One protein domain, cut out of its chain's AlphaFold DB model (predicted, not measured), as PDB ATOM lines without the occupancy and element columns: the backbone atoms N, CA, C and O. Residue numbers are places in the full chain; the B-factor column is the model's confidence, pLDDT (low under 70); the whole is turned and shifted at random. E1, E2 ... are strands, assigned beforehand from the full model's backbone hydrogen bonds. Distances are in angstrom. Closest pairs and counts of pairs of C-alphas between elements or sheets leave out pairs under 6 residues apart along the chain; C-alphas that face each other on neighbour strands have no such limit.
ATOM      1  N   ASP A  16     174.894 154.969 228.246       56.09
ATOM      2  CA  ASP A  16     175.341 155.446 226.929       56.09
ATOM      3  C   ASP A  16     176.831 155.838 226.867       56.09
ATOM      4  O   ASP A  16     177.364 156.039 225.787       56.09
ATOM      5  N   ASN A  17     177.538 155.872 228.002       61.47
ATOM      6  CA  ASN A  17     178.931 156.287 228.101       61.47
ATOM      7  C   ASN A  17     179.744 155.347 229.002       61.47
ATOM      8  O   ASN A  17     179.485 155.250 230.202       61.47
ATOM      9  N   TRP A  18     180.773 154.708 228.438       71.38
ATOM     10  CA  TRP A  18     181.680 153.807 229.156       71.38
ATOM     11  C   TRP A  18     183.092 154.393 229.230       71.38
ATOM     12  O   TRP A  18     183.745 154.634 228.212       71.38
ATOM     13  N   GLY A  19     183.583 154.595 230.454       73.62
ATOM     14  CA  GLY A  19     184.872 155.233 230.733       73.62
ATOM     15  C   GLY A  19     184.722 156.558 231.497       73.62
ATOM     16  O   GLY A  19     183.670 156.816 232.083       73.62
ATOM     17  N   PRO A  20     185.751 157.424 231.508       85.12
ATOM     18  CA  PRO A  20     186.931 157.387 230.646       85.12
ATOM     19  C   PRO A  20     187.927 156.272 230.998       85.12
ATOM     20  O   PRO A  20     188.261 156.058 232.160       85.12
ATOM     21  N   TYR A  21     188.445 155.600 229.973       87.56
ATOM     22  CA  TYR A  21     189.535 154.635 230.079       87.56
ATOM     23  C   TYR A  21     190.858 155.308 229.729       87.56
ATOM     24  O   TYR A  21     190.942 156.053 228.753       87.56
ATOM     25  N   SER A  22     191.895 155.030 230.518       90.00
ATOM     26  CA  SER A  22     193.247 155.546 230.294       90.00
ATOM     27  C   SER A  22     194.147 154.448 229.741       90.00
ATOM     28  O   SER A  22     194.356 153.419 230.383       90.00
ATOM     29  N   PHE A  23     194.706 154.685 228.560       90.69
ATOM     30  CA  PHE A  23     195.648 153.800 227.889       90.69
ATOM     31  C   PHE A  23     197.037 154.413 227.972       90.69
ATOM     32  O   PHE A  23     197.298 155.457 227.373       90.69
ATOM     33  N   ARG A  24     197.926 153.774 228.734       91.25
ATOM     34  CA  ARG A  24     199.308 154.227 228.877       91.25
ATOM     35  C   ARG A  24     200.201 153.580 227.825       91.25
ATOM     36  O   ARG A  24     200.253 152.358 227.710       91.25
ATOM     37  N   PHE A  25     200.947 154.413 227.115       91.25
ATOM     38  CA  PHE A  25     201.925 154.041 226.105       91.25
ATOM     39  C   PHE A  25     203.323 154.328 226.662       91.25
ATOM     40  O   PHE A  25     203.787 155.461 226.577       91.25
ATOM     41  N   PRO A  26     204.004 153.342 227.273       89.56
ATOM     42  CA  PRO A  26     205.279 153.588 227.935       89.56
ATOM     43  C   PRO A  26     206.326 154.111 226.944       89.56
ATOM     44  O   PRO A  26     206.476 153.575 225.842       89.56
ATOM     45  N   ALA A  27     207.052 155.150 227.350       89.81
ATOM     46  CA  ALA A  27     208.231 155.615 226.637       89.81
ATOM     47  C   ALA A  27     209.446 154.752 226.968       89.81
ATOM     48  O   ALA A  27     209.560 154.242 228.083       89.81
ATOM     49  N   ALA A  28     210.339 154.597 225.994       92.69
ATOM     50  CA  ALA A  28     211.597 153.899 226.191       92.69
ATOM     51  C   ALA A  28     212.422 154.621 227.264       92.69
ATOM     52  O   ALA A  28     212.415 155.854 227.328       92.69
ATOM     53  N   THR A  29     213.128 153.872 228.108       92.56
ATOM     54  CA  THR A  29     213.860 154.443 229.255       92.56
ATOM     55  C   THR A  29     215.177 155.115 228.866       92.56
ATOM     56  O   THR A  29     215.664 155.985 229.589       92.56
ATOM     57  N   SER A  30     215.745 154.749 227.717       94.88
ATOM     58  CA  SER A  30     216.951 155.347 227.137       94.88
ATOM     59  C   SER A  30     216.951 155.200 225.615       94.88
ATOM     60  O   SER A  30     216.128 154.472 225.063       94.88
ATOM     61  N   LEU A  31     217.882 155.874 224.932       93.12
ATOM     62  CA  LEU A  31     218.007 155.831 223.470       93.12
ATOM     63  C   LEU A  31     218.223 154.409 222.916       93.12
ATOM     64  O   LEU A  31     217.706 154.091 221.850       93.12
ATOM     65  N   GLU A  32     218.943 153.566 223.658       94.38
ATOM     66  CA  GLU A  32     219.278 152.189 223.262       94.38
ATOM     67  C   GLU A  32     218.285 151.147 223.811       94.38
ATOM     68  O   GLU A  32     218.385 149.958 223.504       94.38
ATOM     69  N   ALA A  33     217.332 151.564 224.653       92.69
ATOM     70  CA  ALA A  33     216.369 150.655 225.258       92.69
ATOM     71  C   ALA A  33     215.210 150.340 224.302       92.69
ATOM     72  O   ALA A  33     214.670 151.214 223.625       92.69
ATOM     73  N   ASN A  34     214.785 149.076 224.298       88.19
ATOM     74  CA  ASN A  34     213.616 148.593 223.557       88.19
ATOM     75  C   ASN A  34     212.495 148.162 224.520       88.19
ATOM     76  O   ASN A  34     211.923 147.080 224.396       88.19
ATOM     77  N   ASP A  35     212.245 148.984 225.538       89.88
ATOM     78  CA  ASP A  35     211.306 148.726 226.636       89.88
ATOM     79  C   ASP A  35     210.060 149.630 226.607       89.88
ATOM     80  O   ASP A  35     209.196 149.526 227.478       89.88
ATOM     81  N   GLY A  36     209.928 150.477 225.584       87.88
ATOM     82  CA  GLY A  36     208.784 151.363 225.394       87.88
ATOM     83  C   GLY A  36     208.316 151.435 223.945       87.88
ATOM     84  O   GLY A  36     209.077 151.231 223.001       87.88
ATOM     85  N   ILE A  37     207.031 151.740 223.766       86.12
ATOM     86  CA  ILE A  37     206.416 151.930 222.446       86.12
ATOM     87  C   ILE A  37     206.656 153.341 221.900       86.12
ATOM     88  O   ILE A  37     206.738 153.532 220.681       86.12
ATOM     89  N   ILE A  38     206.781 154.327 222.795       90.94
ATOM     90  CA  ILE A  38     207.181 155.689 222.450       90.94
ATOM     91  C   ILE A  38     208.718 155.747 222.493       90.94
ATOM     92  O   ILE A  38     209.301 155.433 223.529       90.94
ATOM     93  N   PRO A  39     209.404 156.130 221.402       91.44
ATOM     94  CA  PRO A  39     210.852 156.318 221.401       91.44
ATOM     95  C   PRO A  39     211.330 157.286 222.489       91.44
ATOM     96  O   PRO A  39     210.637 158.248 222.834       91.44
ATOM     97  N   TYR A  40     212.547 157.063 222.981       92.56
ATOM     98  CA  TYR A  40     213.162 157.905 224.005       92.56
ATOM     99  C   TYR A  40     213.177 159.388 223.605       92.56
ATOM    100  O   TYR A  40     213.478 159.734 222.462       92.56
ATOM    101  N   GLY A  41     212.838 160.266 224.554       91.25
ATOM    102  CA  GLY A  41     212.801 161.718 224.346       91.25
ATOM    103  C   GLY A  41     211.655 162.219 223.459       91.25
ATOM    104  O   GLY A  41     211.604 163.410 223.153       91.25
ATOM    105  N   THR A  42     210.732 161.345 223.045       93.94
ATOM    106  CA  THR A  42     209.548 161.729 222.266       93.94
ATOM    107  C   THR A  42     208.274 161.628 223.095       93.94
ATOM    108  O   THR A  42     208.224 160.927 224.103       93.94
ATOM    109  N   THR A  43     207.242 162.351 222.674       94.56
ATOM    110  CA  THR A  43     205.935 162.400 223.340       94.56
ATOM    111  C   THR A  43     204.812 162.294 222.314       94.56
ATOM    112  O   THR A  43     205.043 162.525 221.125       94.56
ATOM    113  N   ILE A  44     203.597 161.948 222.749       95.31
ATOM    114  CA  ILE A  44     202.416 161.974 221.878       95.31
ATOM    115  C   ILE A  44     201.988 163.437 221.694       95.31
ATOM    116  O   ILE A  44     201.786 164.158 222.670       95.31
ATOM    117  N   THR A  45     201.842 163.877 220.445       95.69
ATOM    118  CA  THR A  45     201.394 165.235 220.088       95.69
ATOM    119  C   THR A  45     199.998 165.265 219.486       95.69
ATOM    120  O   THR A  45     199.303 166.270 219.606       95.69
ATOM    121  N   ALA A  46     199.567 164.170 218.864       94.88
ATOM    122  CA  ALA A  46     198.192 163.991 218.424       94.88
ATOM    123  C   ALA A  46     197.801 162.518 218.505       94.88
ATOM    124  O   ALA A  46     198.638 161.627 218.343       94.88
ATOM    125  N   VAL A  47     196.515 162.267 218.717       95.12
ATOM    126  CA  VAL A  47     195.938 160.930 218.687       95.12
ATOM    127  C   VAL A  47     194.643 160.960 217.895       95.12
ATOM    128  O   VAL A  47     193.818 161.853 218.064       95.12
ATOM    129  N   ASN A  48     194.478 159.969 217.032       94.00
ATOM    130  CA  ASN A  48     193.209 159.647 216.407       94.00
ATOM    131  C   ASN A  48     192.802 158.246 216.865       94.00
ATOM    132  O   ASN A  48     193.618 157.323 216.811       94.00
ATOM    133  N   VAL A  49     191.572 158.090 217.349       93.62
ATOM    134  CA  VAL A  49     191.067 156.801 217.833       93.62
ATOM    135  C   VAL A  49     189.906 156.379 216.958       93.62
ATOM    136  O   VAL A  49     188.982 157.152 216.733       93.62
ATOM    137  N   LYS A  50     189.963 155.142 216.475       91.88
ATOM    138  CA  LYS A  50     188.922 154.534 215.645       91.88
ATOM    139  C   LYS A  50     188.559 153.168 216.191       91.88
ATOM    140  O   LYS A  50     189.396 152.529 216.825       91.88
ATOM    141  N   GLY A  51     187.357 152.685 215.906       90.69
ATOM    142  CA  GLY A  51     187.002 151.295 216.168       90.69
ATOM    143  C   GLY A  51     186.602 150.564 214.901       90.69
ATOM    144  O   GLY A  51     186.016 151.141 213.993       90.69
ATOM    145  N   TYR A  52     186.925 149.280 214.849       90.94
ATOM    146  CA  TYR A  52     186.629 148.401 213.725       90.94
ATOM    147  C   TYR A  52     185.973 147.124 214.226       90.94
ATOM    148  O   TYR A  52     186.318 146.623 215.300       90.94
ATOM    149  N   LYS A  53     185.044 146.578 213.445       88.12
ATOM    150  CA  LYS A  53     184.412 145.291 213.736       88.12
ATOM    151  C   LYS A  53     185.454 144.170 213.682       88.12
ATOM    152  O   LYS A  53     186.270 144.107 212.775       88.12
ATOM    153  N   GLY A  54     185.390 143.248 214.637       84.31
ATOM    154  CA  GLY A  54     186.231 142.057 214.668       84.31
ATOM    155  C   GLY A  54     187.623 142.286 215.261       84.31
ATOM    156  O   GLY A  54     187.816 143.101 216.164       84.31
ATOM    157  N   ASN A  55     188.583 141.481 214.800       81.19
ATOM    158  CA  ASN A  55     189.944 141.404 215.327       81.19
ATOM    159  C   ASN A  55     190.935 141.926 214.286       81.19
ATOM    160  O   ASN A  55     191.485 141.158 213.498       81.19
ATOM    161  N   VAL A  56     191.181 143.232 214.314       80.06
ATOM    162  CA  VAL A  56     192.093 143.876 213.374       80.06
ATOM    163  C   VAL A  56     193.503 143.863 213.940       80.06
ATOM    164  O   VAL A  56     193.738 144.278 215.074       80.06
ATOM    165  N   SER A  57     194.469 143.362 213.170       74.38
ATOM    166  CA  SER A  57     195.840 143.185 213.659       74.38
ATOM    167  C   SER A  57     196.874 144.080 212.987       74.38
ATOM    168  O   SER A  57     197.934 144.305 213.575       74.38
ATOM    169  N   ARG A  58     196.604 144.576 211.770       71.62
ATOM    170  CA  ARG A  58     197.558 145.361 210.974       71.62
ATOM    171  C   ARG A  58     196.858 146.408 210.113       71.62
ATOM    172  O   ARG A  58     195.685 146.298 209.780       71.62
ATOM    173  N   LYS A  59     197.616 147.433 209.714       67.19
ATOM    174  CA  LYS A  59     197.119 148.558 208.907       67.19
ATOM    175  C   LYS A  59     196.707 148.162 207.488       67.19
ATOM    176  O   LYS A  59     195.798 148.780 206.952       67.19
ATOM    177  N   SER A  60     197.352 147.151 206.900       67.44
ATOM    178  CA  SER A  60     196.961 146.580 205.600       67.44
ATOM    179  C   SER A  60     195.536 146.042 205.602       67.44
ATOM    180  O   SER A  60     194.879 146.061 204.569       67.44
ATOM    181  N   ASP A  61     195.076 145.586 206.763       62.78
ATOM    182  CA  ASP A  61     193.785 144.929 206.904       62.78
ATOM    183  C   ASP A  61     192.676 145.994 206.970       62.78
ATOM    184  O   ASP A  61     191.596 145.796 206.426       62.78
ATOM    185  N   LEU A  62     192.972 147.187 207.515       65.19
ATOM    186  CA  LEU A  62     191.993 148.246 207.805       65.19
ATOM    187  C   LEU A  62     191.149 148.705 206.607       65.19
ATOM    188  O   LEU A  62     190.008 149.098 206.811       65.19
ATOM    189  N   SER A  63     191.664 148.669 205.373       64.12
ATOM    190  CA  SER A  63     190.884 149.083 204.192       64.12
ATOM    191  C   SER A  63     189.754 148.116 203.827       64.12
ATOM    192  O   SER A  63     188.852 148.500 203.088       64.12
ATOM    193  N   SER A  64     189.813 146.872 204.311       67.75
ATOM    194  CA  SER A  64     188.747 145.872 204.163       67.75
ATOM    195  C   SER A  64     187.877 145.719 205.411       67.75
ATOM    196  O   SER A  64     186.854 145.040 205.354       67.75
ATOM    197  N   GLU A  65     188.263 146.337 206.530       80.38
ATOM    198  CA  GLU A  65     187.526 146.231 207.788       80.38
ATOM    199  C   GLU A  65     186.361 147.220 207.841       80.38
ATOM    200  O   GLU A  65     186.436 148.349 207.356       80.38
ATOM    201  N   THR A  66     185.271 146.810 208.485       88.50
ATOM    202  CA  THR A  66     184.122 147.692 208.718       88.50
ATOM    203  C   THR A  66     184.394 148.585 209.929       88.50
ATOM    204  O   THR A  66     184.494 148.089 211.053       88.50
ATOM    205  N   GLU A  67     184.518 149.893 209.706       89.88
ATOM    206  CA  GLU A  67     184.649 150.893 210.773       89.88
ATOM    207  C   GLU A  67     183.331 151.039 211.555       89.88
ATOM    208  O   GLU A  67     182.244 151.033 210.976       89.88
ATOM    209  N   ILE A  68     183.438 151.172 212.878       90.56
ATOM    210  CA  ILE A  68     182.340 151.480 213.798       90.56
ATOM    211  C   ILE A  68     182.496 152.955 214.174       90.56
ATOM    212  O   ILE A  68     183.221 153.299 215.107       90.56
ATOM    213  N   THR A  69     181.889 153.835 213.383       88.50
ATOM    214  CA  THR A  69     182.186 155.278 213.391       88.50
ATOM    215  C   THR A  69     181.781 156.002 214.673       88.50
ATOM    216  O   THR A  69     182.285 157.083 214.949       88.50
ATOM    217  N   ASP A  70     180.872 155.422 215.448       87.75
ATOM    218  CA  ASP A  70     180.238 156.011 216.627       87.75
ATOM    219  C   ASP A  70     180.586 155.277 217.930       87.75
ATOM    220  O   ASP A  70     179.953 155.497 218.952       87.75
ATOM    221  N   ILE A  71     181.605 154.411 217.923       88.88
ATOM    222  CA  ILE A  71     182.057 153.710 219.139       88.88
ATOM    223  C   ILE A  71     182.875 154.599 220.082       88.88
ATOM    224  O   ILE A  71     183.087 154.243 221.240       88.88
ATOM    225  N   ILE A  72     183.374 155.736 219.596       90.38
ATOM    226  CA  ILE A  72     184.066 156.741 220.406       90.38
ATOM    227  C   ILE A  72     183.063 157.846 220.725       90.38
ATOM    228  O   ILE A  72     182.405 158.342 219.813       90.38
ATOM    229  N   ASP A  73     182.958 158.232 221.999       89.62
ATOM    230  CA  ASP A  73     182.083 159.334 222.416       89.62
ATOM    231  C   ASP A  73     182.545 160.642 221.749       89.62
ATOM    232  O   ASP A  73     183.645 161.137 222.006       89.62
ATOM    233  N   ALA A  74     181.703 161.194 220.874       87.00
ATOM    234  CA  ALA A  74     181.987 162.427 220.149       87.00
ATOM    235  C   ALA A  74     182.019 163.661 221.071       87.00
ATOM    236  O   ALA A  74     182.746 164.616 220.782       87.00
ATOM    237  N   ASP A  75     181.294 163.623 222.193       88.62
ATOM    238  CA  ASP A  75     181.272 164.686 223.203       88.62
ATOM    239  C   ASP A  75     182.470 164.590 224.166       88.62
ATOM    240  O   ASP A  75     182.727 165.499 224.962       88.62
ATOM    241  N   TYR A  76     183.241 163.501 224.079       88.19
ATOM    242  CA  TYR A  76     184.470 163.282 224.831       88.19
ATOM    243  C   TYR A  76     185.602 162.843 223.885       88.19
ATOM    244  O   TYR A  76     186.006 161.673 223.882       88.19
ATOM    245  N   PRO A  77     186.143 163.769 223.069       89.56
ATOM    246  CA  PRO A  77     187.202 163.431 222.131       89.56
ATOM    247  C   PRO A  77     188.434 162.890 222.875       89.56
ATOM    248  O   PRO A  77     188.723 163.331 223.993       89.56
ATOM    249  N   PRO A  78     189.197 161.961 222.267       93.19
ATOM    250  CA  PRO A  78     190.404 161.422 222.875       93.19
ATOM    251  C   PRO A  78     191.370 162.527 223.312       93.19
ATOM    252  O   PRO A  78     191.718 163.411 222.528       93.19
ATOM    253  N   THR A  79     191.835 162.460 224.557       94.38
ATOM    254  CA  THR A  79     192.771 163.445 225.117       94.38
ATOM    255  C   THR A  79     194.107 162.805 225.454       94.38
ATOM    256  O   THR A  79     194.173 161.656 225.887       94.38
ATOM    257  N   ILE A  80     195.186 163.561 225.256       93.88
ATOM    258  CA  ILE A  80     196.532 163.171 225.679       93.88
ATOM    259  C   ILE A  80     196.758 163.757 227.071       93.88
ATOM    260  O   ILE A  80     196.586 164.955 227.288       93.88
ATOM    261  N   THR A  81     197.120 162.901 228.016       88.00
ATOM    262  CA  THR A  81     197.315 163.232 229.426       88.00
ATOM    263  C   THR A  81     198.611 162.608 229.954       88.00
ATOM    264  O   THR A  81     199.348 161.931 229.230       88.00
ATOM    265  N   GLY A  82     198.902 162.850 231.235       79.00
ATOM    266  CA  GLY A  82     200.125 162.400 231.897       79.00
ATOM    267  C   GLY A  82     201.257 163.422 231.789       79.00
ATOM    268  O   GLY A  82     201.324 164.210 230.849       79.00
ATOM    269  N   VAL A  83     202.167 163.409 232.769       75.88
ATOM    270  CA  VAL A  83     203.288 164.369 232.860       75.88
ATOM    271  C   VAL A  83     204.206 164.297 231.632       75.88
ATOM    272  O   VAL A  83     204.784 165.301 231.233       75.88
ATOM    273  N   ASN A  84     204.290 163.121 231.005       82.94
ATOM    274  CA  ASN A  84     205.116 162.867 229.826       82.94
ATOM    275  C   ASN A  84     204.305 162.804 228.520       82.94
ATOM    276  O   ASN A  84     204.845 162.380 227.500       82.94
ATOM    277  N   SER A  85     203.016 163.168 228.540       89.88
ATOM    278  CA  SER A  85     202.106 163.001 227.395       89.88
ATOM    279  C   SER A  85     202.142 161.573 226.824       89.88
ATOM    280  O   SER A  85     202.242 161.371 225.612       89.88
ATOM    281  N   ASP A  86     202.126 160.582 227.719       89.50
ATOM    282  CA  ASP A  86     202.259 159.147 227.432       89.50
ATOM    283  C   ASP A  86     200.936 158.386 227.598       89.50
ATOM    284  O   ASP A  86     200.880 157.176 227.393       89.50
ATOM    285  N   THR A  87     199.861 159.074 227.983       92.25
ATOM    286  CA  THR A  87     198.566 158.459 228.278       92.25
ATOM    287  C   THR A  87     197.495 159.033 227.360       92.25
ATOM    288  O   THR A  87     197.385 160.246 227.218       92.25
ATOM    289  N   VAL A  88     196.689 158.170 226.741       93.00
ATOM    290  CA  VAL A  88     195.497 158.580 225.988       93.00
ATOM    291  C   VAL A  88     194.264 158.189 226.776       93.00
ATOM    292  O   VAL A  88     194.084 157.022 227.125       93.00
ATOM    293  N   THR A  89     193.399 159.161 227.011       92.62
ATOM    294  CA  THR A  89     192.119 158.959 227.672       92.62
ATOM    295  C   THR A  89     191.011 158.975 226.631       92.62
ATOM    296  O   THR A  89     190.929 159.902 225.825       92.62
ATOM    297  N   VAL A  90     190.161 157.951 226.638       91.38
ATOM    298  CA  VAL A  90     189.055 157.785 225.686       91.38
ATOM    299  C   VAL A  90     187.805 157.310 226.409       91.38
ATOM    300  O   VAL A  90     187.881 156.588 227.406       91.38
ATOM    301  N   ARG A  91     186.644 157.705 225.902       90.38
ATOM    302  CA  ARG A  91     185.357 157.176 226.332       90.38
ATOM    303  C   ARG A  91     184.694 156.485 225.152       90.38
ATOM    304  O   ARG A  91     184.756 156.973 224.024       90.38
ATOM    305  N   PHE A  92     184.100 155.335 225.433       88.56
ATOM    306  CA  PHE A  92     183.375 154.564 224.441       88.56
ATOM    307  C   PHE A  92     181.883 154.850 224.530       88.56
ATOM    308  O   PHE A  92     181.342 155.044 225.622       88.56
ATOM    309  N   PHE A  93     181.246 154.826 223.372       86.38
ATOM    310  CA  PHE A  93     179.818 155.006 223.190       86.38
ATOM    311  C   PHE A  93     179.229 153.723 222.596       86.38
ATOM    312  O   PHE A  93     179.907 152.995 221.862       86.38
ATOM    313  N   TYR A  94     177.986 153.404 222.955       86.06
ATOM    314  CA  TYR A  94     177.300 152.244 222.389       86.06
ATOM    315  C   TYR A  94     176.914 152.536 220.930       86.06
ATOM    316  O   TYR A  94     176.136 153.462 220.697       86.06
ATOM    317  N   PRO A  95     177.394 151.760 219.940       85.19
ATOM    318  CA  PRO A  95     177.100 152.042 218.539       85.19
ATOM    319  C   PRO A  95     175.596 152.034 218.244       85.19
ATOM    320  O   PRO A  95     174.870 151.104 218.600       85.19
ATOM    321  N   THR A  96     175.127 153.059 217.545       82.44
ATOM    322  CA  THR A  96     173.722 153.236 217.153       82.44
ATOM    323  C   THR A  96     173.273 152.196 216.124       82.44
ATOM    324  O   THR A  96     172.105 151.793 216.098       82.44
ATOM    325  N   VAL A  97     174.207 151.712 215.299       82.75
ATOM    326  CA  VAL A  97     173.963 150.669 214.298       82.75
ATOM    327  C   VAL A  97     173.869 149.298 214.975       82.75
ATOM    328  O   VAL A  97     174.843 148.769 215.510       82.75
ATOM    329  N   GLN A  98     172.686 148.684 214.894       75.06
ATOM    330  CA  GLN A  98     172.365 147.425 215.582       75.06
ATOM    331  C   GLN A  98     173.225 146.227 215.145       75.06
ATOM    332  O   GLN A  98     173.435 145.313 215.940       75.06
ATOM    333  N   ASP A  99     173.781 146.239 213.930       82.12
ATOM    334  CA  ASP A  99     174.618 145.152 213.390       82.12
ATOM    335  C   ASP A  99     175.946 144.950 214.143       82.12
ATOM    336  O   ASP A  99     176.643 143.945 213.941       82.12
ATOM    337  N   PHE A 100     176.312 145.893 215.016       83.69
ATOM    338  CA  PHE A 100     177.476 145.780 215.890       83.69
ATOM    339  C   PHE A 100     177.155 145.168 217.258       83.69
ATOM    340  O   PHE A 100     178.076 144.799 217.988       83.69
ATOM    341  N   LYS A 101     175.873 144.972 217.595       82.12
ATOM    342  CA  LYS A 101     175.466 144.317 218.841       82.12
ATOM    343  C   LYS A 101     175.970 142.873 218.903       82.12
ATOM    344  O   LYS A 101     175.882 142.113 217.936       82.12
ATOM    345  N   GLY A 102     176.515 142.485 220.053       79.06
ATOM    346  CA  GLY A 102     177.111 141.167 220.276       79.06
ATOM    347  C   GLY A 102     178.455 140.953 219.571       79.06
ATOM    348  O   GLY A 102     179.023 139.863 219.675       79.06
ATOM    349  N   GLN A 103     178.974 141.954 218.851       82.62
ATOM    350  CA  GLN A 103     180.234 141.846 218.122       82.62
ATOM    351  C   GLN A 103     181.428 142.228 219.003       82.62
ATOM    352  O   GLN A 103     181.325 142.987 219.969       82.62
ATOM    353  N   LYS A 104     182.601 141.706 218.635       86.50
ATOM    354  CA  LYS A 104     183.882 142.214 219.135       86.50
ATOM    355  C   LYS A 104     184.310 143.407 218.290       86.50
ATOM    356  O   LYS A 104     184.067 143.414 217.083       86.50
ATOM    357  N   ALA A 105     184.974 144.365 218.916       88.56
ATOM    358  CA  ALA A 105     185.577 145.504 218.253       88.56
ATOM    359  C   ALA A 105     187.073 145.584 218.576       88.56
ATOM    360  O   ALA A 105     187.526 145.223 219.665       88.56
ATOM    361  N   THR A 106     187.836 146.088 217.614       90.44
ATOM    362  CA  THR A 106     189.224 146.493 217.807       90.44
ATOM    363  C   THR A 106     189.300 148.010 217.816       90.44
ATOM    364  O   THR A 106     188.929 148.648 216.834       90.44
ATOM    365  N   ILE A 107     189.823 148.577 218.897       92.25
ATOM    366  CA  ILE A 107     190.118 150.005 219.005       92.25
ATOM    367  C   ILE A 107     191.538 150.251 218.516       92.25
ATOM    368  O   ILE A 107     192.490 149.619 218.975       92.25
ATOM    369  N   VAL A 108     191.681 151.169 217.573       92.50
ATOM    370  CA  VAL A 108     192.947 151.531 216.949       92.50
ATOM    371  C   VAL A 108     193.322 152.935 217.389       92.50
ATOM    372  O   VAL A 108     192.597 153.888 217.119       92.50
ATOM    373  N   PHE A 109     194.475 153.055 218.039       93.38
ATOM    374  CA  PHE A 109     195.079 154.328 218.412       93.38
ATOM    375  C   PHE A 109     196.137 154.681 217.378       93.38
ATOM    376  O   PHE A 109     197.163 154.008 217.289       93.38
ATOM    377  N   GLU A 110     195.905 155.727 216.595       93.50
ATOM    378  CA  GLU A 110     196.880 156.301 215.674       93.50
ATOM    379  C   GLU A 110     197.558 157.493 216.352       93.50
ATOM    380  O   GLU A 110     197.007 158.591 216.437       93.50
ATOM    381  N   LEU A 111     198.764 157.260 216.858       94.25
ATOM    382  CA  LEU A 111     199.571 158.243 217.567       94.25
ATOM    383  C   LEU A 111     200.469 158.989 216.580       94.25
ATOM    384  O   LEU A 111     201.160 158.371 215.765       94.25
ATOM    385  N   THR A 112     200.507 160.311 216.700       95.69
ATOM    386  CA  THR A 112     201.555 161.161 216.128       95.69
ATOM    387  C   THR A 112     202.481 161.586 217.254       95.69
ATOM    388  O   THR A 112     202.018 162.030 218.304       95.69
ATOM    389  N   LEU A 113     203.781 161.417 217.044       95.38
ATOM    390  CA  LEU A 113     204.805 161.741 218.027       95.38
ATOM    391  C   LEU A 113     205.447 163.107 217.750       95.38
ATOM    392  O   LEU A 113     205.350 163.644 216.645       95.38
ATOM    393  N   SER A 114     206.153 163.658 218.737       95.62
ATOM    394  CA  SER A 114     206.847 164.952 218.633       95.62
ATOM    395  C   SER A 114     207.937 165.005 217.556       95.62
ATOM    396  O   SER A 114     208.242 166.080 217.050       95.62
ATOM    397  N   ASN A 115     208.467 163.855 217.137       93.12
ATOM    398  CA  ASN A 115     209.387 163.724 216.002       93.12
ATOM    399  C   ASN A 115     208.675 163.456 214.656       93.12
ATOM    400  O   ASN A 115     209.312 163.001 213.708       93.12
ATOM    401  N   ALA A 116     207.358 163.673 214.584       91.81
ATOM    402  CA  ALA A 116     206.480 163.390 213.445       91.81
ATOM    403  C   ALA A 116     206.326 161.904 213.057       91.81
ATOM    404  O   ALA A 116     205.614 161.591 212.095       91.81
ATOM    405  N   ALA A 117     206.923 160.968 213.804       90.25
ATOM    406  CA  ALA A 117     206.683 159.549 213.585       90.25
ATOM    407  C   ALA A 117     205.225 159.192 213.911       90.25
ATOM    408  O   ALA A 117     204.637 159.703 214.867       90.25
ATOM    409  N   LYS A 118     204.654 158.279 213.122       91.88
ATOM    410  CA  LYS A 118     203.308 157.741 213.344       91.88
ATOM    411  C   LYS A 118     203.393 156.309 213.855       91.88
ATOM    412  O   LYS A 118     204.142 155.498 213.306       91.88
ATOM    413  N   LYS A 119     202.618 155.991 214.888       89.56
ATOM    414  CA  LYS A 119     202.512 154.647 215.474       89.56
ATOM    415  C   LYS A 119     201.043 154.257 215.580       89.56
ATOM    416  O   LYS A 119     200.204 155.105 215.857       89.56
ATOM    417  N   SER A 120     200.743 152.982 215.368       89.81
ATOM    418  CA  SER A 120     199.393 152.443 215.531       89.81
ATOM    419  C   SER A 120     199.398 151.349 216.589       89.81
ATOM    420  O   SER A 120     200.256 150.467 216.550       89.81
ATOM    421  N   PHE A 121     198.443 151.402 217.512       89.00
ATOM    422  CA  PHE A 121     198.224 150.372 218.524       89.00
ATOM    423  C   PHE A 121     196.808 149.811 218.411       89.00
ATOM    424  O   PHE A 121     195.870 150.563 218.169       89.00
ATOM    425  N   TYR A 122     196.666 148.497 218.587       89.88
ATOM    426  CA  TYR A 122     195.425 147.760 218.357       89.88
ATOM    427  C   TYR A 122     194.983 147.091 219.657       89.88
ATOM    428  O   TYR A 122     195.606 146.132 220.117       89.88
ATOM    429  N   PHE A 123     193.893 147.578 220.238       88.50
ATOM    430  CA  PHE A 123     193.276 147.024 221.433       88.50
ATOM    431  C   PHE A 123     192.050 146.190 221.046       88.50
ATOM    432  O   PHE A 123     191.022 146.723 220.646       88.50
ATOM    433  N   LYS A 124     192.176 144.864 221.138       86.94
ATOM    434  CA  LYS A 124     191.209 143.883 220.599       86.94
ATOM    435  C   LYS A 124     190.172 143.399 221.618       86.94
ATOM    436  O   LYS A 124     189.394 142.493 221.325       86.94
ATOM    437  N   TYR A 125     190.203 143.950 222.827       79.69
ATOM    438  CA  TYR A 125     189.423 143.476 223.970       79.69
ATOM    439  C   TYR A 125     188.230 144.387 224.241       79.69
ATOM    440  O   TYR A 125     188.022 144.819 225.370       79.69
ATOM    441  N   VAL A 126     187.458 144.705 223.198       83.62
ATOM    442  CA  VAL A 126     186.195 145.440 223.326       83.62
ATOM    443  C   VAL A 126     185.050 144.570 222.834       83.62
ATOM    444  O   VAL A 126     185.097 144.035 221.723       83.62
ATOM    445  N   ARG A 127     184.019 144.413 223.662       85.50
ATOM    446  CA  ARG A 127     182.796 143.679 223.332       85.50
ATOM    447  C   ARG A 127     181.603 144.619 223.410       85.50
ATOM    448  O   ARG A 127     181.416 145.280 224.422       85.50
ATOM    449  N   ILE A 128     180.789 144.637 222.363       83.38
ATOM    450  CA  ILE A 128     179.536 145.394 222.315       83.38
ATOM    451  C   ILE A 128     178.415 144.418 222.690       83.38
ATOM    452  O   ILE A 128     178.300 143.368 222.053       83.38
ATOM    453  N   GLN A 129     177.635 144.707 223.733       78.06
ATOM    454  CA  GLN A 129     176.597 143.815 224.273       78.06
ATOM    455  C   GLN A 129     175.178 144.350 224.083       78.06
ATOM    456  O   GLN A 129     174.900 145.496 224.493       78.06
TER     457      GLN A 129
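This is residues 16 to 129 of the 129 residues of an uncharacterized protein of Thorarchaeota archaeon (strain OWC) (UniProt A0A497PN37). Two antiparallel sheets of three strands form a sandwich, E1-E4-E3 facing the strongly twisted E2-E5-E6, their strands crossed at 40 degrees. The printed part has 114 residues, under half of them in the six named strands, E1 to E6 along the chain; the class is all strand. It is compact, with a radius of gyration of the C-alphas of 14.8 A and spans of 47 by 29 by 20 A.

E1, residues 17 to 24, neighbours E4, residues 87 to 93, with N 21 and O 90 within hydrogen-bond range at 2.8 A. E2, residues 44 to 53, neighbours E5, residues 104 to 113, with N 48 and O 110 at 2.9 A. E3, residues 79 to 81, makes a hairpin with E4, N 81 to O 87 being 2.8 A. E5 and E6, residues 118 to 128, are a hairpin, N 109 to O 121 being 2.9 A. Between the sheets, the closest C-alphas of E2 and E3, Ile 44 and Ile 80, are 7.1 A apart.

E1 begins at C-alpha 17 (178.931, 156.287, 228.101). E5 is 28.6 A long. E6, 28.2 A, bends by 61 degrees at residue 125 and ends at C-alpha 128 (179.536, 145.394, 222.315).

The farthest C-alphas, Glu 32 and Gln 98, are 47.8 A apart. The printed part has no cut. Links E1 to E2 and E2 to E3 are long. Residues 16 to 17 and 59 to 64 have pLDDT under 70.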